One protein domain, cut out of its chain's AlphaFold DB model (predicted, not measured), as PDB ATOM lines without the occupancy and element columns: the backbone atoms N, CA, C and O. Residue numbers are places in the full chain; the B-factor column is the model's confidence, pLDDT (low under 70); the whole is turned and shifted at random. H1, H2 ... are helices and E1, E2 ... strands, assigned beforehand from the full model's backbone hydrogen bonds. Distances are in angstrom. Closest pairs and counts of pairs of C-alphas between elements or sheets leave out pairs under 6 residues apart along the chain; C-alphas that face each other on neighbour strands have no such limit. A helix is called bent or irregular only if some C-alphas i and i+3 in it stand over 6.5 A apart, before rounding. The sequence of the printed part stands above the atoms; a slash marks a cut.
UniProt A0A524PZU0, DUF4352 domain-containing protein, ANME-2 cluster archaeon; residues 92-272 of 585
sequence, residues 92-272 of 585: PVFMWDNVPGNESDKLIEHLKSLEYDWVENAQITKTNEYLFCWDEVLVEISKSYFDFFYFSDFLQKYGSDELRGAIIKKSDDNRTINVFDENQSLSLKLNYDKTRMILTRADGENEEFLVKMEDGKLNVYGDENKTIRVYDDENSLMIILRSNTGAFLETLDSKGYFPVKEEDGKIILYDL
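AT A GLANCE: This is residues 92 to 272 of the 585 residues of the protein "DUF4352 domain-containing protein" of ANME-2 cluster archaeon (UniProt A0A524PZU0). Two lobes sit end to end along the longest axis, each a strongly curled antiparallel sheet of seven strands, like part of a barrel. In one lobe H1 packs beside the edge strands E1 and E2, with H2 next to it; in the other H3 packs on the edge strand E3, and the chain passes between lobes from E2 to E3 and back from E9 to E10. The 181 printed residues hold three named helices and fourteen named strands, in the order E1 H1 H2 E2 E3 H3 E4 to E14, with orders across the sheets of E1 E14 E13 E12 E11 E10 E2 and E3 E9 E8 E7 E6 E5 E4. The class is mixed, helices and strands; the whole is compact, with a radius of gyration of the C-alphas of 18.3 A and spans of 50 by 36 by 31 A.

IN THESE COORDINATES: E1, residues 92 to 95, begins at C-alpha 92 (118.421, 122.787, 146.070). H1 is residues 104 to 112, 12.5 A, and H2 117 to 121. E2 is 123 to 127, E3 130 to 133, and H3 148 to 158, 15.2 A. E4 is 167 to 170, E5 176 to 180, E6 185 to 190, E7 196 to 200, E8 206 to 214, 25.1 A, and E9 217 to 221. E10 is 227 to 231, E11 236 to 243, 22.3 A, E12 246 to 250, E13 255 to 263, 24.9 A, and E14 266 to 271, ending at C-alpha 271 (123.430, 123.830, 150.084).

HOW THE PARTS SIT: E1 and E14 are antiparallel, with N 93 and O 269 2.8 A apart. E10 to E14 form a meander, each strand the antiparallel neighbour of the one before; in the hairpin E10 and E11, N 237 and O 230 are 2.8 A apart. E10 and E2 have N 229 and O 125 at 2.8 A. H1 is on this sheet; the closest C-alphas of E1 and H1 are Phe 94 and Lys 106, 6.1 A. H1 and H2 touch, closest at the C-alphas of Ile 108 and Val 119, 6.1 A; H2 only grazes the sheet. E2 runs on into E3 at 71 degrees. E3 and E9 are antiparallel, with N 220 and O 132 2.8 A apart. E4 to E9 form a second meander; in the hairpin E8 and E9, N 221 and O 210 are 2.8 A apart. H3 is on this sheet at a height of 6.8 A, over none of its strands; its closest C-alphas to E3 are Tyr 150 and Phe 132, 5.3 A. In H1 and H3 every O i to N i+4 pair is within hydrogen-bond range; H2 has 0 of 1, and 1 of 2 O i to N i+3 pairs, and is only just irregular, with C-alphas 118 and 121 6.8 A apart.

THE WHOLE: The C-alphas farthest apart, Asn 121 and Glu 182, are 51.9 A apart. The printed part has no cut, and E3 to H3, 14 residues, is the long link. Mean pLDDT of the printed part is 84.8; residues 139 to 148, 161 to 164, 243 to 256 and 272 are under 70.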
ATOM      1  N   PRO A  92     117.912 122.387 147.369       89.69
ATOM      2  CA  PRO A  92     118.421 122.787 146.070       89.69
ATOM      3  C   PRO A  92     118.659 124.299 146.086       89.69
ATOM      4  O   PRO A  92     117.762 125.076 146.413       89.69
ATOM      5  N   VAL A  93     119.873 124.714 145.737       90.88
ATOM      6  CA  VAL A  93     120.262 126.124 145.637       90.88
ATOM      7  C   VAL A  93     119.889 126.648 144.263       90.88
ATOM      8  O   VAL A  93     119.080 127.559 144.132       90.88
ATOM      9  N   PHE A  94     120.475 126.047 143.230       92.62
ATOM     10  CA  PHE A  94     120.251 126.399 141.838       92.62
ATOM     11  C   PHE A  94     120.642 125.238 140.922       92.62
ATOM     12  O   PHE A  94     121.395 124.333 141.281       92.62
ATOM     13  N   MET A  95     120.122 125.286 139.708       93.88
ATOM     14  CA  MET A  95     120.407 124.393 138.604       93.88
ATOM     15  C   MET A  95     121.562 124.977 137.800       93.88
ATOM     16  O   MET A  95     121.483 126.102 137.302       93.88
ATOM     17  N   TRP A  96     122.624 124.197 137.636       93.06
ATOM     18  CA  TRP A  96     123.850 124.606 136.958       93.06
ATOM     19  C   TRP A  96     123.588 125.178 135.562       93.06
ATOM     20  O   TRP A  96     124.163 126.193 135.172       93.06
ATOM     21  N   ASP A  97     122.700 124.547 134.795       90.81
ATOM     22  CA  ASP A  97     122.412 124.923 133.405       90.81
ATOM     23  C   ASP A  97     121.584 126.202 133.270       90.81
ATOM     24  O   ASP A  97     121.576 126.810 132.203       90.81
ATOM     25  N   ASN A  98     120.956 126.655 134.357       94.56
ATOM     26  CA  ASN A  98     120.194 127.902 134.393       94.56
ATOM     27  C   ASN A  98     121.035 129.106 134.855       94.56
ATOM     28  O   ASN A  98     120.478 130.192 135.054       94.56
ATOM     29  N   VAL A  99     122.351 128.922 135.029       92.94
ATOM     30  CA  VAL A  99     123.303 129.970 135.414       92.94
ATOM     31  C   VAL A  99     124.431 130.089 134.372       92.94
ATOM     32  O   VAL A  99     125.123 129.101 134.117       92.94
ATOM     33  N   PRO A 100     124.661 131.288 133.792       92.25
ATOM     34  CA  PRO A 100     123.877 132.512 133.981       92.25
ATOM     35  C   PRO A 100     122.481 132.400 133.343       92.25
ATOM     36  O   PRO A 100     122.304 131.687 132.358       92.25
ATOM     37  N   GLY A 101     121.493 133.116 133.885       92.94
ATOM     38  CA  GLY A 101     120.126 133.114 133.361       92.94
ATOM     39  C   GLY A 101     119.063 133.143 134.455       92.94
ATOM     40  O   GLY A 101     119.158 133.914 135.406       92.94
ATOM     41  N   ASN A 102     118.038 132.300 134.306       93.94
ATOM     42  CA  ASN A 102     116.832 132.313 135.144       93.94
ATOM     43  C   ASN A 102     117.087 132.022 136.632       93.94
ATOM     44  O   ASN A 102     116.197 132.255 137.444       93.94
ATOM     45  N   GLU A 103     118.258 131.494 136.995       96.62
ATOM     46  CA  GLU A 103     118.615 131.210 138.389       96.62
ATOM     47  C   GLU A 103     119.879 131.937 138.862       96.62
ATOM     48  O   GLU A 103     120.415 131.622 139.923       96.62
ATOM     49  N   SER A 104     120.329 132.952 138.116       95.94
ATOM     50  CA  SER A 104     121.415 133.840 138.544       95.94
ATOM     51  C   SER A 104     121.145 134.460 139.920       95.94
ATOM     52  O   SER A 104     122.030 134.443 140.769       95.94
ATOM     53  N   ASP A 105     119.915 134.914 140.177       96.06
ATOM     54  CA  ASP A 105     119.543 135.535 141.455       96.06
ATOM     55  C   ASP A 105     119.670 134.562 142.638       96.06
ATOM     56  O   ASP A 105     120.127 134.955 143.709       96.06
ATOM     57  N   LYS A 106     119.354 133.272 142.434       95.12
ATOM     58  CA  LYS A 106     119.510 132.233 143.468       95.12
ATOM     59  C   LYS A 106     120.979 131.993 143.810       95.12
ATOM     60  O   LYS A 106     121.322 131.839 144.981       95.12
ATOM     61  N   LEU A 107     121.855 131.980 142.798       94.56
ATOM     62  CA  LEU A 107     123.297 131.907 143.028       94.56
ATOM     63  C   LEU A 107     123.784 133.135 143.817       94.56
ATOM     64  O   LEU A 107     124.518 132.967 144.786       94.56
ATOM     65  N   ILE A 108     123.364 134.349 143.444       94.62
ATOM     66  CA  ILE A 108     123.738 135.583 144.158       94.62
ATOM     67  C   ILE A 108     123.280 135.547 145.619       94.62
ATOM     68  O   ILE A 108     124.078 135.822 146.513       94.62
ATOM     69  N   GLU A 109     122.026 135.175 145.883       93.31
ATOM     70  CA  GLU A 109     121.486 135.061 147.243       93.31
ATOM     71  C   GLU A 109     122.289 134.063 148.089       93.31
ATOM     72  O   GLU A 109     122.638 134.336 149.239       93.31
ATOM     73  N   HIS A 110     122.661 132.930 147.496       89.94
ATOM     74  CA  HIS A 110     123.486 131.936 148.163       89.94
ATOM     75  C   HIS A 110     124.919 132.418 148.436       89.94
ATOM     76  O   HIS A 110     125.464 132.165 149.508       89.94
ATOM     77  N   LEU A 111     125.549 133.129 147.498       90.31
ATOM     78  CA  LEU A 111     126.884 133.696 147.716       90.31
ATOM     79  C   LEU A 111     126.866 134.794 148.791       90.31
ATOM     80  O   LEU A 111     127.784 134.866 149.603       90.31
ATOM     81  N   LYS A 112     125.788 135.578 148.888       91.06
ATOM     82  CA  LYS A 112     125.580 136.504 150.012       91.06
ATOM     83  C   LYS A 112     125.464 135.777 151.353       91.06
ATOM     84  O   LYS A 112     126.013 136.240 152.345       91.06
ATOM     85  N   SER A 113     124.825 134.604 151.396       85.19
ATOM     86  CA  SER A 113     124.772 133.780 152.619       85.19
ATOM     87  C   SER A 113     126.132 133.186 153.025       85.19
ATOM     88  O   SER A 113     126.278 132.642 154.120       85.19
ATOM     89  N   LEU A 114     127.133 133.263 152.143       83.50
ATOM     90  CA  LEU A 114     128.543 132.957 152.407       83.50
ATOM     91  C   LEU A 114     129.359 134.208 152.771       83.50
ATOM     92  O   LEU A 114     130.582 134.126 152.802       83.50
ATOM     93  N   GLU A 115     128.701 135.340 153.034       89.81
ATOM     94  CA  GLU A 115     129.327 136.632 153.353       89.81
ATOM     95  C   GLU A 115     130.092 137.265 152.168       89.81
ATOM     96  O   GLU A 115     130.936 138.142 152.353       89.81
ATOM     97  N   TYR A 116     129.774 136.883 150.923       88.31
ATOM     98  CA  TYR A 116     130.285 137.555 149.720       88.31
ATOM     99  C   TYR A 116     129.367 138.707 149.287       88.31
ATOM    100  O   TYR A 116     128.768 138.668 148.217       88.31
ATOM    101  N   ASP A 117     129.246 139.754 150.103       92.06
ATOM    102  CA  ASP A 117     128.294 140.855 149.860       92.06
ATOM    103  C   ASP A 117     128.494 141.577 148.511       92.06
ATOM    104  O   ASP A 117     127.531 142.063 147.912       92.06
ATOM    105  N   TRP A 118     129.729 141.605 147.994       94.56
ATOM    106  CA  TRP A 118     130.079 142.254 146.724       94.56
ATOM    107  C   TRP A 118     129.369 141.638 145.505       94.56
ATOM    108  O   TRP A 118     129.209 142.300 144.479       94.56
ATOM    109  N   VAL A 119     128.861 140.405 145.617       95.88
ATOM    110  CA  VAL A 119     128.242 139.688 144.492       95.88
ATOM    111  C   VAL A 119     126.913 140.293 144.027       95.88
ATOM    112  O   VAL A 119     126.463 139.976 142.933       95.88
ATOM    113  N   GLU A 120     126.292 141.200 144.793       95.31
ATOM    114  CA  GLU A 120     125.008 141.833 144.437       95.31
ATOM    115  C   GLU A 120     124.990 142.468 143.043       95.31
ATOM    116  O   GLU A 120     123.978 142.403 142.351       95.31
ATOM    117  N   ASN A 121     126.110 143.070 142.643       94.00
ATOM    118  CA  ASN A 121     126.245 143.757 141.360       94.00
ATOM    119  C   ASN A 121     127.241 143.055 140.426       94.00
ATOM    120  O   ASN A 121     127.636 143.623 139.406       94.00
ATOM    121  N   ALA A 122     127.665 141.841 140.777       95.38
ATOM    122  CA  ALA A 122     128.666 141.110 140.023       95.38
ATOM    123  C   ALA A 122     128.109 140.592 138.692       95.38
ATOM    124  O   ALA A 122     126.944 140.212 138.556       95.38
ATOM    125  N   GLN A 123     128.984 140.528 137.694       96.44
ATOM    126  CA  GLN A 123     128.720 139.837 136.444       96.44
ATOM    127  C   GLN A 123     128.862 138.332 136.653       96.44
ATOM    128  O   GLN A 123     129.795 137.869 137.308       96.44
ATOM    129  N   ILE A 124     127.950 137.562 136.056       95.81
ATOM    130  CA  ILE A 124     127.982 136.100 136.074       95.81
ATOM    131  C   ILE A 124     128.158 135.608 134.647       95.81
ATOM    132  O   ILE A 124     127.356 135.914 133.765       95.81
ATOM    133  N   THR A 125     129.188 134.804 134.423       93.38
ATOM    134  CA  THR A 125     129.461 134.203 133.116       93.38
ATOM    135  C   THR A 125     129.745 132.723 133.266       93.38
ATOM    136  O   THR A 125     130.379 132.309 134.237       93.38
ATOM    137  N   LYS A 126     129.305 131.928 132.289       90.44
ATOM    138  CA  LYS A 126     129.777 130.553 132.138       90.44
ATOM    139  C   LYS A 126     130.976 130.560 131.215       90.44
ATOM    140  O   LYS A 126     130.906 131.106 130.115       90.44
ATOM    141  N   THR A 127     132.066 129.974 131.670       85.50
ATOM    142  CA  THR A 127     133.285 129.845 130.885       85.50
ATOM    143  C   THR A 127     133.718 128.392 130.855       85.50
ATOM    144  O   THR A 127     133.309 127.565 131.673       85.50
ATOM    145  N   ASN A 128     134.559 128.078 129.881       85.50
ATOM    146  CA  ASN A 128     135.272 126.813 129.892       85.50
ATOM    147  C   ASN A 128     136.352 126.905 130.976       85.50
ATOM    148  O   ASN A 128     136.897 127.989 131.208       85.50
ATOM    149  N   GLU A 129     136.642 125.792 131.641       83.94
ATOM    150  CA  GLU A 129     137.683 125.734 132.670       83.94
ATOM    151  C   GLU A 129     139.036 126.015 132.012       83.94
ATOM    152  O   GLU A 129     139.464 125.241 131.159       83.94
ATOM    153  N   TYR A 130     139.696 127.123 132.350       87.25
ATOM    154  CA  TYR A 130     141.066 127.359 131.898       87.25
ATOM    155  C   TYR A 130     141.988 126.352 132.585       87.25
ATOM    156  O   TYR A 130     142.011 126.279 133.810       87.25
ATOM    157  N   LEU A 131     142.726 125.574 131.795       89.25
ATOM    158  CA  LEU A 131     143.618 124.541 132.311       89.25
ATOM    159  C   LEU A 131     145.051 125.052 132.393       89.25
ATOM    160  O   LEU A 131     145.633 125.023 133.467       89.25
ATOM    161  N   PHE A 132     145.623 125.515 131.281       92.94
ATOM    162  CA  PHE A 132     146.961 126.112 131.242       92.94
ATOM    163  C   PHE A 132     147.218 126.825 129.906       92.94
ATOM    164  O   PHE A 132     146.545 126.572 128.902       92.94
ATOM    165  N   CYS A 133     148.241 127.680 129.871       93.94
ATOM    166  CA  CYS A 133     148.740 128.297 128.648       93.94
ATOM    167  C   CYS A 133     149.759 127.360 128.002       93.94
ATOM    168  O   CYS A 133     150.832 127.094 128.549       93.94
ATOM    169  N   TRP A 134     149.432 126.851 126.817       95.00
ATOM    170  CA  TRP A 134     150.292 125.955 126.056       95.00
ATOM    171  C   TRP A 134     151.660 126.580 125.797       95.00
ATOM    172  O   TRP A 134     152.675 125.897 125.918       95.00
ATOM    173  N   ASP A 135     151.710 127.862 125.437       91.88
ATOM    174  CA  ASP A 135     152.956 128.541 125.064       91.88
ATOM    175  C   ASP A 135     153.882 128.818 126.258       91.88
ATOM    176  O   ASP A 135     155.086 128.981 126.062       91.88
ATOM    177  N   GLU A 136     153.358 128.789 127.482       89.88
ATOM    178  CA  GLU A 136     154.125 128.983 128.722       89.88
ATOM    179  C   GLU A 136     154.729 127.686 129.273       89.88
ATOM    180  O   GLU A 136     155.612 127.734 130.129       89.88
ATOM    181  N   VAL A 137     154.338 126.517 128.748       88.19
ATOM    182  CA  VAL A 137     154.993 125.252 129.101       88.19
ATOM    183  C   VAL A 137     156.410 125.240 128.520       88.19
ATOM    184  O   VAL A 137     156.607 125.059 127.312       88.19
ATOM    185  N   LEU A 138     157.399 125.466 129.389       79.75
ATOM    186  CA  LEU A 138     158.814 125.578 129.031       79.75
ATOM    187  C   LEU A 138     159.427 124.223 128.637       79.75
ATOM    188  O   LEU A 138     159.121 123.184 129.217       79.75
ATOM    189  N   VAL A 139     160.345 124.264 127.665       65.25
ATOM    190  CA  VAL A 139     161.024 123.095 127.062       65.25
ATOM    191  C   VAL A 139     162.039 122.437 128.014       65.25
ATOM    192  O   VAL A 139     162.357 121.262 127.856       65.25
ATOM    193  N   GLU A 140     162.522 123.172 129.019       63.34
ATOM    194  CA  GLU A 140     163.482 122.695 130.018       63.34
ATOM    195  C   GLU A 140     163.273 123.490 131.315       63.34
ATOM    196  O   GLU A 140     163.517 124.699 131.378       63.34
ATOM    197  N   ILE A 141     162.742 122.848 132.355       56.38
ATOM    198  CA  ILE A 141     162.350 123.563 133.572       56.38
ATOM    199  C   ILE A 141     163.582 123.792 134.450       56.38
ATOM    200  O   ILE A 141     163.977 122.938 135.240       56.38
ATOM    201  N   SER A 142     164.151 124.997 134.374       47.59
ATOM    202  CA  SER A 142     164.908 125.577 135.486       47.59
ATOM    203  C   SER A 142     164.007 126.553 136.262       47.59
ATOM    204  O   SER A 142     163.898 127.728 135.945       47.59
ATOM    205  N   LYS A 143     163.302 126.019 137.270       49.03
ATOM    206  CA  LYS A 143     162.722 126.726 138.436       49.03
ATOM    207  C   LYS A 143     162.095 128.126 138.203       49.03
ATOM    208  O   LYS A 143     162.457 129.066 138.910       49.03
ATOM    209  N   SER A 144     161.108 128.273 137.316       46.38
ATOM    210  CA  SER A 144     160.143 129.387 137.421       46.38
ATOM    211  C   SER A 144     158.858 128.873 138.077       46.38
ATOM    212  O   SER A 144     158.292 127.886 137.615       46.38
ATOM    213  N   TYR A 145     158.454 129.483 139.195       50.59
ATOM    214  CA  TYR A 145     157.516 128.910 140.177       50.59
ATOM    215  C   TYR A 145     156.018 129.164 139.904       50.59
ATOM    216  O   TYR A 145     155.203 128.456 140.483       50.59
ATOM    217  N   PHE A 146     155.636 130.148 139.077       48.12
ATOM    218  CA  PHE A 146     154.228 130.578 138.951       48.12
ATOM    219  C   PHE A 146     153.451 129.871 137.822       48.12
ATOM    220  O   PHE A 146     152.411 129.278 138.091       48.12
ATOM    221  N   ASP A 147     153.973 129.827 136.594       53.41
ATOM    222  CA  ASP A 147     153.253 129.225 135.448       53.41
ATOM    223  C   ASP A 147     153.244 127.686 135.487       53.41
ATOM    224  O   ASP A 147     152.415 127.025 134.861       53.41
ATOM    225  N   PHE A 148     154.133 127.095 136.293       65.56
ATOM    226  CA  PHE A 148     154.139 125.658 136.554       65.56
ATOM    227  C   PHE A 148     152.909 125.205 137.348       65.56
ATOM    228  O   PHE A 148     152.551 124.038 137.263       65.56
ATOM    229  N   PHE A 149     152.246 126.097 138.093       70.38
ATOM    230  CA  PHE A 149     151.151 125.707 138.982       70.38
ATOM    231  C   PHE A 149     149.958 125.144 138.198       70.38
ATOM    232  O   PHE A 149     149.542 124.019 138.447       70.38
ATOM    233  N   TYR A 150     149.498 125.851 137.162       79.62
ATOM    234  CA  TYR A 150     148.365 125.422 136.334       79.62
ATOM    235  C   TYR A 150     148.656 124.155 135.522       79.62
ATOM    236  O   TYR A 150     147.837 123.240 135.466       79.62
ATOM    237  N   PHE A 151     149.849 124.054 134.923       86.44
ATOM    238  CA  PHE A 151     150.228 122.843 134.195       86.44
ATOM    239  C   PHE A 151     150.448 121.649 135.140       86.44
ATOM    240  O   PHE A 151     150.080 120.527 134.808       86.44
ATOM    241  N   SER A 152     150.996 121.877 136.337       81.69
ATOM    242  CA  SER A 152     151.133 120.849 137.374       81.69
ATOM    243  C   SER A 152     149.772 120.366 137.870       81.69
ATOM    244  O   SER A 152     149.574 119.161 137.992       81.69
ATOM    245  N   ASP A 153     148.827 121.275 138.115       81.62
ATOM    246  CA  ASP A 153     147.457 120.932 138.504       81.62
ATOM    247  C   ASP A 153     146.749 120.153 137.390       81.62
ATOM    248  O   ASP A 153     146.089 119.150 137.660       81.62
ATOM    249  N   PHE A 154     146.950 120.545 136.126       88.06
ATOM    250  CA  PHE A 154     146.481 119.775 134.974       88.06
ATOM    251  C   PHE A 154     147.048 118.347 134.985       88.06
ATOM    252  O   PHE A 154     146.291 117.387 134.839       88.06
ATOM    253  N   LEU A 155     148.358 118.181 135.192       87.50
ATOM    254  CA  LEU A 155     148.989 116.859 135.236       87.50
ATOM    255  C   LEU A 155     148.533 116.030 136.435       87.50
ATOM    256  O   LEU A 155     148.378 114.822 136.297       87.50
ATOM    257  N   GLN A 156     148.280 116.655 137.583       83.00
ATOM    258  CA  GLN A 156     147.725 115.961 138.739       83.00
ATOM    259  C   GLN A 156     146.279 115.516 138.486       83.00
ATOM    260  O   GLN A 156     145.891 114.423 138.880       83.00
ATOM    261  N   LYS A 157     145.475 116.357 137.826       83.12
ATOM    262  CA  LYS A 157     144.058 116.085 137.562       83.12
ATOM    263  C   LYS A 157     143.848 115.033 136.473       83.12
ATOM    264  O   LYS A 157     142.958 114.202 136.608       83.12
ATOM    265  N   TYR A 158     144.621 115.099 135.390       84.69
ATOM    266  CA  TYR A 158     144.405 114.283 134.188       84.69
ATOM    267  C   TYR A 158     145.486 113.223 133.944       84.69
ATOM    268  O   TYR A 158     145.325 112.380 133.052       84.69
ATOM    269  N   GLY A 159     146.582 113.269 134.702       79.31
ATOM    270  CA  GLY A 159     147.636 112.261 134.722       79.31
ATOM    271  C   GLY A 159     147.525 111.321 135.925       79.31
ATOM    272  O   GLY A 159     146.447 111.108 136.471       79.31
ATOM    273  N   SER A 160     148.659 110.738 136.312       70.88
ATOM    274  CA  SER A 160     148.803 109.902 137.509       70.88
ATOM    275  C   SER A 160     149.458 110.711 138.630       70.88
ATOM    276  O   SER A 160     150.358 111.514 138.361       70.88
ATOM    277  N   ASP A 161     149.088 110.443 139.887       67.44
ATOM    278  CA  ASP A 161     149.772 110.979 141.078       67.44
ATOM    279  C   ASP A 161     151.292 110.694 141.065       67.44
ATOM    280  O   ASP A 161     152.079 111.390 141.715       67.44
ATOM    281  N   GLU A 162     151.715 109.693 140.288       69.75
ATOM    282  CA  GLU A 162     153.102 109.256 140.119       69.75
ATOM    283  C   GLU A 162     153.966 110.214 139.280       69.75
ATOM    284  O   GLU A 162     155.189 110.146 139.363       69.75
ATOM    285  N   LEU A 163     153.386 111.191 138.566       68.31
ATOM    286  CA  LEU A 163     154.144 112.125 137.712       68.31
ATOM    287  C   LEU A 163     154.944 113.194 138.489       68.31
ATOM    288  O   LEU A 163     155.488 114.135 137.899       68.31
ATOM    289  N   ARG A 164     155.063 113.067 139.818       67.44
ATOM    290  CA  ARG A 164     155.917 113.934 140.644       67.44
ATOM    291  C   ARG A 164     157.390 113.743 140.274       67.44
ATOM    292  O   ARG A 164     158.048 112.815 140.730       67.44
ATOM    293  N   GLY A 165     157.921 114.687 139.499       74.81
ATOM    294  CA  GLY A 165     159.303 114.658 139.010       74.81
ATOM    295  C   GLY A 165     159.451 114.144 137.577       74.81
ATOM    296  O   GLY A 165     160.582 113.958 137.129       74.81
ATOM    297  N   ALA A 166     158.344 113.948 136.855       83.38
ATOM    298  CA  ALA A 166     158.369 113.577 135.446       83.38
ATOM    299  C   ALA A 166     159.121 114.613 134.592       83.38
ATOM    300  O   ALA A 166     159.092 115.823 134.841       83.38
ATOM    301  N   ILE A 167     159.788 114.124 133.548       85.69
ATOM    302  CA  ILE A 167     160.484 114.959 132.578       85.69
ATOM    303  C   ILE A 167     159.455 115.469 131.573       85.69
ATOM    304  O   ILE A 167     158.797 114.689 130.885       85.69
ATOM    305  N   ILE A 168     159.351 116.790 131.459       89.06
ATOM    306  CA  ILE A 168     158.492 117.458 130.483       89.06
ATOM    307  C   ILE A 168     159.364 117.878 129.300       89.06
ATOM    308  O   ILE A 168     160.343 118.604 129.470       89.06
ATOM    309  N   LYS A 169     159.022 117.415 128.096       89.75
ATOM    310  CA  LYS A 169     159.684 117.798 126.844       89.75
ATOM    311  C   LYS A 169     158.670 118.275 125.830       89.75
ATOM    312  O   LYS A 169     157.717 117.567 125.518       89.75
ATOM    313  N   LYS A 170     158.935 119.431 125.236       92.44
ATOM    314  CA  LYS A 170     158.167 119.942 124.103       92.44
ATOM    315  C   LYS A 170     158.895 119.636 122.800       92.44
ATOM    316  O   LYS A 170     160.116 119.756 122.746       92.44
ATOM    317  N   SER A 171     158.170 119.212 121.772       93.38
ATOM    318  CA  SER A 171     158.738 118.974 120.444       93.38
ATOM    319  C   SER A 171     159.163 120.282 119.768       93.38
ATOM    320  O   SER A 171     158.583 121.336 120.024       93.38
ATOM    321  N   ASP A 172     160.129 120.202 118.849       92.25
ATOM    322  CA  ASP A 172     160.660 121.364 118.114       92.25
ATOM    323  C   ASP A 172     159.592 122.107 117.292       92.25
ATOM    324  O   ASP A 172     159.694 123.308 117.055       92.25
ATOM    325  N   ASP A 173     158.537 121.404 116.865       92.75
ATOM    326  CA  ASP A 173     157.396 121.995 116.157       92.75
ATOM    327  C   ASP A 173     156.380 122.684 117.091       92.75
ATOM    328  O   ASP A 173     155.375 123.223 116.620       92.75
ATOM    329  N   ASN A 174     156.635 122.675 118.406       93.06
ATOM    330  CA  ASN A 174     155.793 123.226 119.467       93.06
ATOM    331  C   ASN A 174     154.360 122.643 119.492       93.06
ATOM    332  O   ASN A 174     153.447 123.278 120.023       93.06
ATOM    333  N   ARG A 175     154.130 121.464 118.890       95.88
ATOM    334  CA  ARG A 175     152.802 120.821 118.799       95.88
ATOM    335  C   ARG A 175     152.601 119.661 119.758       95.88
ATOM    336  O   ARG A 175     151.457 119.271 119.963       95.88
ATOM    337  N   THR A 176     153.670 119.122 120.332       96.25
ATOM    338  CA  THR A 176     153.595 117.985 121.251       96.25
ATOM    339  C   THR A 176     154.318 118.319 122.548       96.25
ATOM    340  O   THR A 176     155.460 118.773 122.516       96.25
ATOM    341  N   ILE A 177     153.671 118.079 123.683       94.81
ATOM    342  CA  ILE A 177     154.302 118.040 125.001       94.81
ATOM    343  C   ILE A 177     154.268 116.584 125.450       94.81
ATOM    344  O   ILE A 177     153.201 115.994 125.567       94.81
ATOM    345  N   ASN A 178     155.430 115.996 125.693       92.38
ATOM    346  CA  ASN A 178     155.549 114.675 126.289       92.38
ATOM    347  C   ASN A 178     155.958 114.836 127.747       92.38
ATOM    348  O   ASN A 178     156.937 115.520 128.045       92.38
ATOM    349  N   VAL A 179     155.223 114.185 128.633       90.88
ATOM    350  CA  VAL A 179     155.503 114.097 130.062       90.88
ATOM    351  C   VAL A 179     155.763 112.634 130.357       90.88
ATOM    352  O   VAL A 179     154.895 111.802 130.119       90.88
ATOM    353  N   PHE A 180     156.965 112.287 130.792       85.56
ATOM    354  CA  PHE A 180     157.307 110.888 131.032       85.56
ATOM    355  C   PHE A 180     158.241 110.727 132.224       85.56
ATOM    356  O   PHE A 180     159.091 111.579 132.492       85.56
ATOM    357  N   ASP A 181     158.081 109.610 132.914       83.44
ATOM    358  CA  ASP A 181     159.031 109.086 133.884       83.44
ATOM    359  C   ASP A 181     159.567 107.726 133.390       83.44
ATOM    360  O   ASP A 181     159.523 107.425 132.194       83.44
ATOM    361  N   GLU A 182     160.153 106.926 134.280       80.75
ATOM    362  CA  GLU A 182     160.705 105.612 133.927       80.75
ATOM    363  C   GLU A 182     159.628 104.573 133.556       80.75
ATOM    364  O   GLU A 182     159.928 103.610 132.851       80.75
ATOM    365  N   ASN A 183     158.384 104.771 133.996       80.31
ATOM    366  CA  ASN A 183     157.305 103.783 133.965       80.31
ATOM    367  C   ASN A 183     156.070 104.244 133.174       80.31
ATOM    368  O   ASN A 183     155.293 103.407 132.716       80.31
ATOM    369  N   GLN A 184     155.875 105.552 133.011       77.19
ATOM    370  CA  GLN A 184     154.680 106.156 132.441       77.19
ATOM    371  C   GLN A 184     155.032 107.242 131.426       77.19
ATOM    372  O   GLN A 184     155.991 107.999 131.577       77.19
ATOM    373  N   SER A 185     154.212 107.345 130.381       85.50
ATOM    374  CA  SER A 185     154.295 108.423 129.399       85.50
ATOM    375  C   SER A 185     152.913 108.973 129.094       85.50
ATOM    376  O   SER A 185     151.985 108.219 128.804       85.50
ATOM    377  N   LEU A 186     152.813 110.292 129.098       92.81
ATOM    378  CA  LEU A 186     151.636 111.070 128.775       92.81
ATOM    379  C   LEU A 186     152.010 112.028 127.640       92.81
ATOM    380  O   LEU A 186     153.040 112.702 127.692       92.81
ATOM    381  N   SER A 187     151.208 112.055 126.579       94.81
ATOM    382  CA  SER A 187     151.466 112.892 125.404       94.81
ATOM    383  C   SER A 187     150.303 113.844 125.186       94.81
ATOM    384  O   SER A 187     149.172 113.412 125.008       94.81
ATOM    385  N   LEU A 188     150.573 115.145 125.199       96.50
ATOM    386  CA  LEU A 188     149.623 116.176 124.819       96.50
ATOM    387  C   LEU A 188     149.971 116.632 123.409       96.50
ATOM    388  O   LEU A 188     151.114 117.009 123.146       96.50
ATOM    389  N   LYS A 189     149.003 116.635 122.499       97.75
ATOM    390  CA  LYS A 189     149.225 116.965 121.093       97.75
ATOM    391  C   LYS A 189     148.172 117.925 120.569       97.75
ATOM    392  O   LYS A 189     146.987 117.610 120.562       97.75
ATOM    393  N   LEU A 190     148.612 119.069 120.054       97.56
ATOM    394  CA  LEU A 190     147.746 119.983 119.318       97.56
ATOM    395  C   LEU A 190     147.359 119.390 117.962       97.56
ATOM    396  O   LEU A 190     148.193 118.819 117.246       97.56
ATOM    397  N   ASN A 191     146.101 119.579 117.569       96.12
ATOM    398  CA  ASN A 191     145.673 119.331 116.199       96.12
ATOM    399  C   ASN A 191     146.296 120.358 115.228       96.12
ATOM    400  O   ASN A 191     146.973 121.314 115.617       96.12
ATOM    401  N   TYR A 192     146.132 120.129 113.924       94.25
ATOM    402  CA  TYR A 192     146.859 120.891 112.902       94.25
ATOM    403  C   TYR A 192     146.513 122.389 112.910       94.25
ATOM    404  O   TYR A 192     147.397 123.231 112.733       94.25
ATOM    405  N   ASP A 193     145.237 122.693 113.125       96.00
ATOM    406  CA  ASP A 193     144.629 124.020 113.218       96.00
ATOM    407  C   ASP A 193     144.724 124.644 114.620       96.00
ATOM    408  O   ASP A 193     144.380 125.812 114.778       96.00
ATOM    409  N   LYS A 194     145.265 123.916 115.609       95.31
ATOM    410  CA  LYS A 194     145.465 124.359 117.001       95.31
ATOM    411  C   LYS A 194     144.177 124.809 117.700       95.31
ATOM    412  O   LYS A 194     144.197 125.700 118.541       95.31
ATOM    413  N   THR A 195     143.065 124.187 117.336       95.06
ATOM    414  CA  THR A 195     141.751 124.386 117.964       95.06
ATOM    415  C   THR A 195     141.467 123.347 119.040       95.06
ATOM    416  O   THR A 195     140.586 123.549 119.874       95.06
ATOM    417  N   ARG A 196     142.215 122.238 119.042       95.69
ATOM    418  CA  ARG A 196     142.065 121.130 119.983       95.69
ATOM    419  C   ARG A 196     143.417 120.605 120.439       95.69
ATOM    420  O   ARG A 196     144.394 120.622 119.685       95.69
ATOM    421  N   MET A 197     143.443 120.093 121.659       96.56
ATOM    422  CA  MET A 197     144.558 119.343 122.223       96.56
ATOM    423  C   MET A 197     144.064 117.947 122.586       96.56
ATOM    424  O   MET A 197     143.035 117.814 123.235       96.56
ATOM    425  N   ILE A 198     144.801 116.918 122.186       96.50
ATOM    426  CA  ILE A 198     144.528 115.530 122.548       96.50
ATOM    427  C   ILE A 198     145.552 115.109 123.594       96.50
ATOM    428  O   ILE A 198     146.754 115.204 123.352       96.50
ATOM    429  N   LEU A 199     145.071 114.656 124.741       95.62
ATOM    430  CA  LEU A 199     145.842 113.977 125.768       95.62
ATOM    431  C   LEU A 199     145.788 112.473 125.507       95.62
ATOM    432  O   LEU A 199     144.700 111.917 125.475       95.62
ATOM    433  N   THR A 200     146.937 111.818 125.372       95.00
ATOM    434  CA  THR A 200     147.063 110.362 125.245       95.00
ATOM    435  C   THR A 200     147.779 109.805 126.470       95.00
ATOM    436  O   THR A 200     148.907 110.215 126.771       95.00
ATOM    437  N   ARG A 201     147.134 108.863 127.162       92.38
ATOM    438  CA  ARG A 201     147.690 108.137 128.315       92.38
ATOM    439  C   ARG A 201     148.399 106.850 127.875       92.38
ATOM    440  O   ARG A 201     148.274 106.408 126.732       92.38
ATOM    441  N   ALA A 202     149.172 106.250 128.780       88.44
ATOM    442  CA  ALA A 202     149.969 105.051 128.497       88.44
ATOM    443  C   ALA A 202     149.120 103.810 128.146       88.44
ATOM    444  O   ALA A 202     149.585 102.931 127.423       88.44
ATOM    445  N   ASP A 203     147.878 103.755 128.627       88.31
ATOM    446  CA  ASP A 203     146.878 102.730 128.297       88.31
ATOM    447  C   ASP A 203     146.241 102.915 126.904       88.31
ATOM    448  O   ASP A 203     145.529 102.033 126.423       88.31
ATOM    449  N   GLY A 204     146.535 104.029 126.225       91.19
ATOM    450  CA  GLY A 204     145.984 104.384 124.921       91.19
ATOM    451  C   GLY A 204     144.661 105.148 124.980       91.19
ATOM    452  O   GLY A 204     144.123 105.475 123.917       91.19
ATOM    453  N   GLU A 205     144.144 105.464 126.172       91.31
ATOM    454  CA  GLU A 205     142.985 106.341 126.313       91.31
ATOM    455  C   GLU A 205     143.324 107.760 125.853       91.31
ATOM    456  O   GLU A 205     144.428 108.271 126.077       91.31
ATOM    457  N   ASN A 206     142.354 108.393 125.187       93.81
ATOM    458  CA  ASN A 206     142.491 109.745 124.670       93.81
ATOM    459  C   ASN A 206     141.403 110.655 125.234       93.81
ATOM    460  O   ASN A 206     140.234 110.277 125.259       93.81
ATOM    461  N   GLU A 207     141.788 111.872 125.596       92.88
ATOM    462  CA  GLU A 207     140.887 112.923 126.065       92.88
ATOM    463  C   GLU A 207     141.134 114.202 125.254       92.88
ATOM    464  O   GLU A 207     142.279 114.550 124.959       92.88
ATOM    465  N   GLU A 208     140.067 114.875 124.825       93.69
ATOM    466  CA  GLU A 208     140.144 116.034 123.934       93.69
ATOM    467  C   GLU A 208     139.781 117.320 124.677       93.69
ATOM    468  O   GLU A 208     138.770 117.400 125.366       93.69
ATOM    469  N   PHE A 209     140.593 118.352 124.480       94.19
ATOM    470  CA  PHE A 209     140.477 119.652 125.125       94.19
ATOM    471  C   PHE A 209     140.355 120.753 124.079       94.19
ATOM    472  O   PHE A 209     140.885 120.648 122.968       94.19
ATOM    473  N   LEU A 210     139.665 121.837 124.426       93.88
ATOM    474  CA  LEU A 210     139.529 122.995 123.551       93.88
ATOM    475  C   LEU A 210     140.769 123.886 123.651       93.88
ATOM    476  O   LEU A 210     141.288 124.117 124.738       93.88
ATOM    477  N   VAL A 211     141.217 124.435 122.525       95.00
ATOM    478  CA  VAL A 211     142.337 125.378 122.475       95.00
ATOM    479  C   VAL A 211     141.876 126.674 121.828       95.00
ATOM    480  O   VAL A 211     141.250 126.660 120.766       95.00
ATOM    481  N   LYS A 212     142.174 127.803 122.474       94.38
ATOM    482  CA  LYS A 212     141.855 129.142 121.961       94.38
ATOM    483  C   LYS A 212     143.105 130.005 121.902       94.38
ATOM    484  O   LYS A 212     143.995 129.883 122.737       94.38
ATOM    485  N   MET A 213     143.152 130.877 120.899       95.44
ATOM    486  CA  MET A 213     144.161 131.925 120.790       95.44
ATOM    487  C   MET A 213     143.630 133.187 121.471       95.44
ATOM    488  O   MET A 213     142.679 133.789 120.972       95.44
ATOM    489  N   GLU A 214     144.246 133.590 122.575       92.88
ATOM    490  CA  GLU A 214     143.876 134.779 123.346       92.88
ATOM    491  C   GLU A 214     145.146 135.581 123.638       92.88
ATOM    492  O   GLU A 214     146.169 135.021 124.024       92.88
ATOM    493  N   ASP A 215     145.128 136.883 123.341       93.12
ATOM    494  CA  ASP A 215     146.284 137.783 123.498       93.12
ATOM    495  C   ASP A 215     147.592 137.276 122.856       93.12
ATOM    496  O   ASP A 215     148.702 137.551 123.311       93.12
ATOM    497  N   GLY A 216     147.459 136.531 121.752       94.81
ATOM    498  CA  GLY A 216     148.585 135.957 121.013       94.81
ATOM    499  C   GLY A 216     149.197 134.703 121.643       94.81
ATOM    500  O   GLY A 216     150.246 134.267 121.170       94.81
ATOM    501  N   LYS A 217     148.558 134.124 122.666       95.31
ATOM    502  CA  LYS A 217     148.952 132.870 123.316       95.31
ATOM    503  C   LYS A 217     147.891 131.789 123.122       95.31
ATOM    504  O   LYS A 217     146.695 132.071 123.056       95.31
ATOM    505  N   LEU A 218     148.338 130.542 123.027       96.06
ATOM    506  CA  LEU A 218     147.465 129.371 122.992       96.06
ATOM    507  C   LEU A 218     147.118 128.931 124.411       96.06
ATOM    508  O   LEU A 218     147.982 128.463 125.145       96.06
ATOM    509  N   ASN A 219     145.840 129.010 124.753       94.88
ATOM    510  CA  ASN A 219     145.304 128.577 126.034       94.88
ATOM    511  C   ASN A 219     144.498 127.291 125.855       94.88
ATOM    512  O   ASN A 219     143.741 127.152 124.891       94.88
ATOM    513  N   VAL A 220     144.668 126.354 126.782       94.56
ATOM    514  CA  VAL A 220     143.967 125.071 126.811       94.56
ATOM    515  C   VAL A 220     142.842 125.148 127.834       94.56
ATOM    516  O   VAL A 220     143.054 125.596 128.961       94.56
ATOM    517  N   TYR A 221     141.659 124.685 127.446       92.25
ATOM    518  CA  TYR A 221     140.464 124.668 128.278       92.25
ATOM    519  C   TYR A 221     139.876 123.262 128.364       92.25
ATOM    520  O   TYR A 221     139.919 122.494 127.398       92.25
ATOM    521  N   GLY A 222     139.290 122.961 129.519       86.50
ATOM    522  CA  GLY A 222     138.484 121.773 129.759       86.50
ATOM    523  C   GLY A 222     137.146 121.817 129.029       86.50
ATOM    524  O   GLY A 222     136.900 122.665 128.164       86.50
ATOM    525  N   ASP A 223     136.272 120.894 129.417       78.06
ATOM    526  CA  ASP A 223     134.915 120.804 128.889       78.06
ATOM    527  C   ASP A 223     134.162 122.133 128.987       78.06
ATOM    528  O   ASP A 223     134.333 122.942 129.910       78.06
ATOM    529  N   GLU A 224     133.292 122.341 128.004       76.88
ATOM    530  CA  GLU A 224     132.498 123.553 127.916       76.88
ATOM    531  C   GLU A 224     131.567 123.689 129.124       76.88
ATOM    532  O   GLU A 224     130.990 122.712 129.601       76.88
ATOM    533  N   ASN A 225     131.393 124.921 129.606       76.88
ATOM    534  CA  ASN A 225     130.406 125.258 130.634       76.88
ATOM    535  C   ASN A 225     130.590 124.561 132.000       76.88
ATOM    536  O   ASN A 225     129.629 124.448 132.763       76.88
ATOM    537  N   LYS A 226     131.803 124.123 132.352       83.56
ATOM    538  CA  LYS A 226     132.100 123.587 133.695       83.56
ATOM    539  C   LYS A 226     132.539 124.635 134.715       83.56
ATOM    540  O   LYS A 226     132.669 124.298 135.890       83.56
ATOM    541  N   THR A 227     132.668 125.901 134.322       86.69
ATOM    542  CA  THR A 227     133.008 126.987 135.249       86.69
ATOM    543  C   THR A 227     131.958 128.090 135.217       86.69
ATOM    544  O   THR A 227     131.612 128.602 134.154       86.69
ATOM    545  N   ILE A 228     131.470 128.483 136.392       91.50
ATOM    546  CA  ILE A 228     130.734 129.734 136.588       91.50
ATOM    547  C   ILE A 228     131.700 130.722 137.228       91.50
ATOM    548  O   ILE A 228     132.243 130.459 138.301       91.50
ATOM    549  N   ARG A 229     131.908 131.863 136.577       91.56
ATOM    550  CA  ARG A 229     132.675 132.979 137.121       91.56
ATOM    551  C   ARG A 229     131.719 134.079 137.557       91.56
ATOM    552  O   ARG A 229     130.891 134.511 136.757       91.56
ATOM    553  N   VAL A 230     131.868 134.525 138.799       93.44
ATOM    554  CA  VAL A 230     131.172 135.683 139.371       93.44
ATOM    555  C   VAL A 230     132.233 136.737 139.657       93.44
ATOM    556  O   VAL A 230     133.217 136.415 140.315       93.44
ATOM    557  N   TYR A 231     132.121 137.946 139.116       94.00
ATOM    558  CA  TYR A 231     133.172 138.961 139.261       94.00
ATOM    559  C   TYR A 231     132.638 140.391 139.156       94.00
ATOM    560  O   TYR A 231     131.628 140.640 138.499       94.00
ATOM    561  N   ASP A 232     133.341 141.329 139.778       94.56
ATOM    562  CA  ASP A 232     133.201 142.770 139.562       94.56
ATOM    563  C   ASP A 232     134.574 143.374 139.194       94.56
ATOM    564  O   ASP A 232     135.456 142.656 138.713       94.56
ATOM    565  N   ASP A 233     134.751 144.689 139.352       92.38
ATOM    566  CA  ASP A 233     136.006 145.375 139.016       92.38
ATOM    567  C   ASP A 233     137.169 145.039 139.977       92.38
ATOM    568  O   ASP A 233     138.333 145.210 139.612       92.38
ATOM    569  N   GLU A 234     136.881 144.560 141.192       90.38
ATOM    570  CA  GLU A 234     137.865 144.338 142.266       90.38
ATOM    571  C   GLU A 234     137.953 142.868 142.714       90.38
ATOM    572  O   GLU A 234     138.993 142.428 143.207       90.38
ATOM    573  N   ASN A 235     136.888 142.091 142.512       91.00
ATOM    574  CA  ASN A 235     136.698 140.755 143.058       91.00
ATOM    575  C   ASN A 235     136.365 139.742 141.959       91.00
ATOM    576  O   ASN A 235     135.713 140.042 140.958       91.00
ATOM    577  N   SER A 236     136.780 138.491 142.156       88.81
ATOM    578  CA  SER A 236     136.447 137.388 141.254       88.81
ATOM    579  C   SER A 236     136.353 136.079 142.028       88.81
ATOM    580  O   SER A 236     137.216 135.755 142.839       88.81
ATOM    581  N   LEU A 237     135.329 135.299 141.711       89.38
ATOM    582  CA  LEU A 237     135.003 134.006 142.295       89.38
ATOM    583  C   LEU A 237     134.778 132.988 141.177       89.38
ATOM    584  O   LEU A 237     134.150 133.307 140.164       89.38
ATOM    585  N   MET A 238     135.259 131.758 141.365       87.38
ATOM    586  CA  MET A 238     135.032 130.665 140.423       87.38
ATOM    587  C   MET A 238     134.359 129.475 141.101       87.38
ATOM    588  O   MET A 238     134.770 129.004 142.159       87.38
ATOM    589  N   ILE A 239     133.328 128.953 140.449       87.88
ATOM    590  CA  ILE A 239     132.661 127.707 140.820       87.88
ATOM    591  C   ILE A 239     132.961 126.713 139.710       87.88
ATOM    592  O   ILE A 239     132.669 126.995 138.549       87.88
ATOM    593  N   ILE A 240     133.561 125.574 140.049       85.00
ATOM    594  CA  ILE A 240     134.007 124.569 139.082       85.00
ATOM    595  C   ILE A 240     133.247 123.267 139.326       85.00
ATOM    596  O   ILE A 240     133.347 122.641 140.383       85.00
ATOM    597  N   LEU A 241     132.505 122.828 138.317       84.62
ATOM    598  CA  LEU A 241     131.844 121.532 138.300       84.62
ATOM    599  C   LEU A 241     132.864 120.460 137.891       84.62
ATOM    600  O   LEU A 241     133.207 120.342 136.717       84.62
ATOM    601  N   ARG A 242     133.380 119.683 138.852       73.12
ATOM    602  CA  ARG A 242     134.429 118.682 138.579       73.12
ATOM    603  C   ARG A 242     133.871 117.346 138.088       73.12
ATOM    604  O   ARG A 242     134.527 116.679 137.294       73.12
ATOM    605  N   SER A 243     132.674 116.966 138.529       68.50
ATOM    606  CA  SER A 243     132.013 115.719 138.129       68.50
ATOM    607  C   SER A 243     130.490 115.844 138.207       68.50
ATOM    608  O   SER A 243     129.952 116.787 138.785       68.50
ATOM    609  N   ASN A 244     129.783 114.841 137.686       61.91
ATOM    610  CA  ASN A 244     128.348 114.637 137.924       61.91
ATOM    611  C   ASN A 244     128.011 114.295 139.393       61.91
ATOM    612  O   ASN A 244     126.841 114.178 139.744       61.91
ATOM    613  N   THR A 245     129.023 114.141 140.251       54.41
ATOM    614  CA  THR A 245     128.884 113.817 141.676       54.41
ATOM    615  C   THR A 245     129.272 114.968 142.613       54.41
ATOM    616  O   THR A 245     129.119 114.833 143.824       54.41
ATOM    617  N   GLY A 246     129.771 116.105 142.103       60.00
ATOM    618  CA  GLY A 246     130.128 117.248 142.952       60.00
ATOM    619  C   GLY A 246     130.611 118.498 142.207       60.00
ATOM    620  O   GLY A 246     131.268 118.417 141.167       60.00
ATOM    621  N   ALA A 247     130.337 119.666 142.795       61.91
ATOM    622  CA  ALA A 247     130.879 120.959 142.386       61.91
ATOM    623  C   ALA A 247     131.739 121.534 143.516       61.91
ATOM    624  O   ALA A 247     131.422 121.416 144.698       61.91
ATOM    625  N   PHE A 248     132.847 122.166 143.150       62.78
ATOM    626  CA  PHE A 248     133.753 122.806 144.092       62.78
ATOM    627  C   PHE A 248     133.666 124.318 143.922       62.78
ATOM    628  O   PHE A 248     133.693 124.838 142.807       62.78
ATOM    629  N   LEU A 249     133.567 125.017 145.045       58.97
ATOM    630  CA  LEU A 249     133.760 126.452 145.120       58.97
ATOM    631  C   LEU A 249     135.244 126.709 145.365       58.97
ATOM    632  O   LEU A 249     135.757 126.396 146.443       58.97
ATOM    633  N   GLU A 250     135.926 127.272 144.375       62.50
ATOM    634  CA  GLU A 250     137.299 127.730 144.540       62.50
ATOM    635  C   GLU A 250     137.286 129.245 144.714       62.50
ATOM    636  O   GLU A 250     137.026 130.013 143.785       62.50
ATOM    637  N   THR A 251     137.548 129.678 145.944       59.81
ATOM    638  CA  THR A 251     137.821 131.084 146.247       59.81
ATOM    639  C   THR A 251     139.318 131.242 146.501       59.81
ATOM    640  O   THR A 251     140.007 130.260 146.783       59.81
ATOM    641  N   LEU A 252     139.833 132.471 146.407       51.66
ATOM    642  CA  LEU A 252     141.241 132.762 146.707       51.66
ATOM    643  C   LEU A 252     141.625 132.380 148.151       51.66
ATOM    644  O   LEU A 252     142.774 132.015 148.389       51.66
ATOM    645  N   ASP A 253     140.656 132.384 149.077       50.53
ATOM    646  CA  ASP A 253     140.900 132.265 150.520       50.53
ATOM    647  C   ASP A 253     140.269 131.016 151.172       50.53
ATOM    648  O   ASP A 253     140.553 130.701 152.328       50.53
ATOM    649  N   SER A 254     139.417 130.269 150.460       57.88
ATOM    650  CA  SER A 254     138.735 129.078 150.988       57.88
ATOM    651  C   SER A 254     138.253 128.118 149.892       57.88
ATOM    652  O   SER A 254     137.916 128.521 148.775       57.88
ATOM    653  N   LYS A 255     138.187 126.824 150.232       59.53
ATOM    654  CA  LYS A 255     137.564 125.780 149.407       59.53
ATOM    655  C   LYS A 255     136.220 125.407 150.023       59.53
ATOM    656  O   LYS A 255     136.185 124.780 151.080       59.53
ATOM    657  N   GLY A 256     135.128 125.798 149.371       67.94
ATOM    658  CA  GLY A 256     133.781 125.326 149.697       67.94
ATOM    659  C   GLY A 256     133.429 124.112 148.836       67.94
ATOM    660  O   GLY A 256     133.825 124.038 147.676       67.94
ATOM    661  N   TYR A 257     132.696 123.146 149.381       72.88
ATOM    662  CA  TYR A 257     132.199 122.002 148.612       72.88
ATOM    663  C   TYR A 257     130.679 122.082 148.478       72.88
ATOM    664  O   TYR A 257     129.980 122.207 149.484       72.88
ATOM    665  N   PHE A 258     130.185 121.971 147.244       75.81
ATOM    666  CA  PHE A 258     128.766 121.842 146.944       75.81
ATOM    667  C   PHE A 258     128.463 120.412 146.494       75.81
ATOM    668  O   PHE A 258     128.955 119.984 145.442       75.81
ATOM    669  N   PRO A 259     127.630 119.661 147.232       78.38
ATOM    670  CA  PRO A 259     127.080 118.434 146.690       78.38
ATOM    671  C   PRO A 259     126.258 118.753 145.443       78.38
ATOM    672  O   PRO A 259     125.536 119.751 145.366       78.38
ATOM    673  N   VAL A 260     126.394 117.873 144.461       82.50
ATOM    674  CA  VAL A 260     125.690 117.944 143.188       82.50
ATOM    675  C   VAL A 260     124.925 116.652 143.005       82.50
ATOM    676  O   VAL A 260     125.451 115.573 143.276       82.50
ATOM    677  N   LYS A 261     123.698 116.768 142.511       84.25
ATOM    678  CA  LYS A 261     122.909 115.626 142.064       84.25
ATOM    679  C   LYS A 261     122.370 115.914 140.675       84.25
ATOM    680  O   LYS A 261     121.932 117.029 140.391       84.25
ATOM    681  N   GLU A 262     122.415 114.904 139.819       84.31
ATOM    682  CA  GLU A 262     121.726 114.933 138.538       84.31
ATOM    683  C   GLU A 262     120.280 114.470 138.744       84.31
ATOM    684  O   GLU A 262     120.035 113.362 139.224       84.31
ATOM    685  N   GLU A 263     119.321 115.327 138.407       85.44
ATOM    686  CA  GLU A 263     117.889 115.031 138.466       85.44
ATOM    687  C   GLU A 263     117.261 115.373 137.119       85.44
ATOM    688  O   GLU A 263     117.395 116.494 136.625       85.44
ATOM    689  N   ASP A 264     116.619 114.387 136.488       87.75
ATOM    690  CA  ASP A 264     116.008 114.518 135.160       87.75
ATOM    691  C   ASP A 264     116.964 115.083 134.085       87.75
ATOM    692  O   ASP A 264     116.575 115.899 133.243       87.75
ATOM    693  N   GLY A 265     118.236 114.664 134.125       85.75
ATOM    694  CA  GLY A 265     119.284 115.113 133.199       85.75
ATOM    695  C   GLY A 265     119.786 116.536 133.452       85.75
ATOM    696  O   GLY A 265     120.427 117.120 132.581       85.75
ATOM    697  N   LYS A 266     119.463 117.126 134.610       88.44
ATOM    698  CA  LYS A 266     119.882 118.475 134.996       88.44
ATOM    699  C   LYS A 266     120.721 118.428 136.256       88.44
ATOM    700  O   LYS A 266     120.414 117.710 137.203       88.44
ATOM    701  N   ILE A 267     121.764 119.242 136.280       88.69
ATOM    702  CA  ILE A 267     122.703 119.301 137.395       88.69
ATOM    703  C   ILE A 267     122.189 120.311 138.419       88.69
ATOM    704  O   ILE A 267     122.080 121.500 138.118       88.69
ATOM    705  N   ILE A 268     121.870 119.845 139.624       89.69
ATOM    706  CA  ILE A 268     121.365 120.676 140.722       89.69
ATOM    707  C   ILE A 268     122.427 120.752 141.813       89.69
ATOM    708  O   ILE A 268     122.962 119.728 142.246       89.69
ATOM    709  N   LEU A 269     122.734 121.975 142.244       90.00
ATOM    710  CA  LEU A 269     123.618 122.242 143.368       90.00
ATOM    711  C   LEU A 269     122.792 122.372 144.631       90.00
ATOM    712  O   LEU A 269     121.712 122.961 144.631       90.00
ATOM    713  N   TYR A 270     123.342 121.847 145.711       86.56
ATOM    714  CA  TYR A 270     122.667 121.713 146.984       86.56
ATOM    715  C   TYR A 270     123.461 122.421 148.081       86.56
ATOM    716  O   TYR A 270     124.685 122.311 148.137       86.56
ATOM    717  N   ASP A 271     122.778 123.156 148.962       82.12
ATOM    718  CA  ASP A 271     123.430 123.830 150.084       82.12
ATOM    719  C   ASP A 271     123.318 122.959 151.326       82.12
ATOM    720  O   ASP A 271     122.245 122.829 151.919       82.12
ATOM    721  N   LEU A 272     124.460 122.412 151.742       68.69
ATOM    722  CA  LEU A 272     124.597 121.634 152.972       68.69
ATOM    723  C   LEU A 272     124.250 122.429 154.238       68.69
ATOM    724  O   LEU A 272     123.993 121.823 155.274       68.69
TER     725      LEU A 272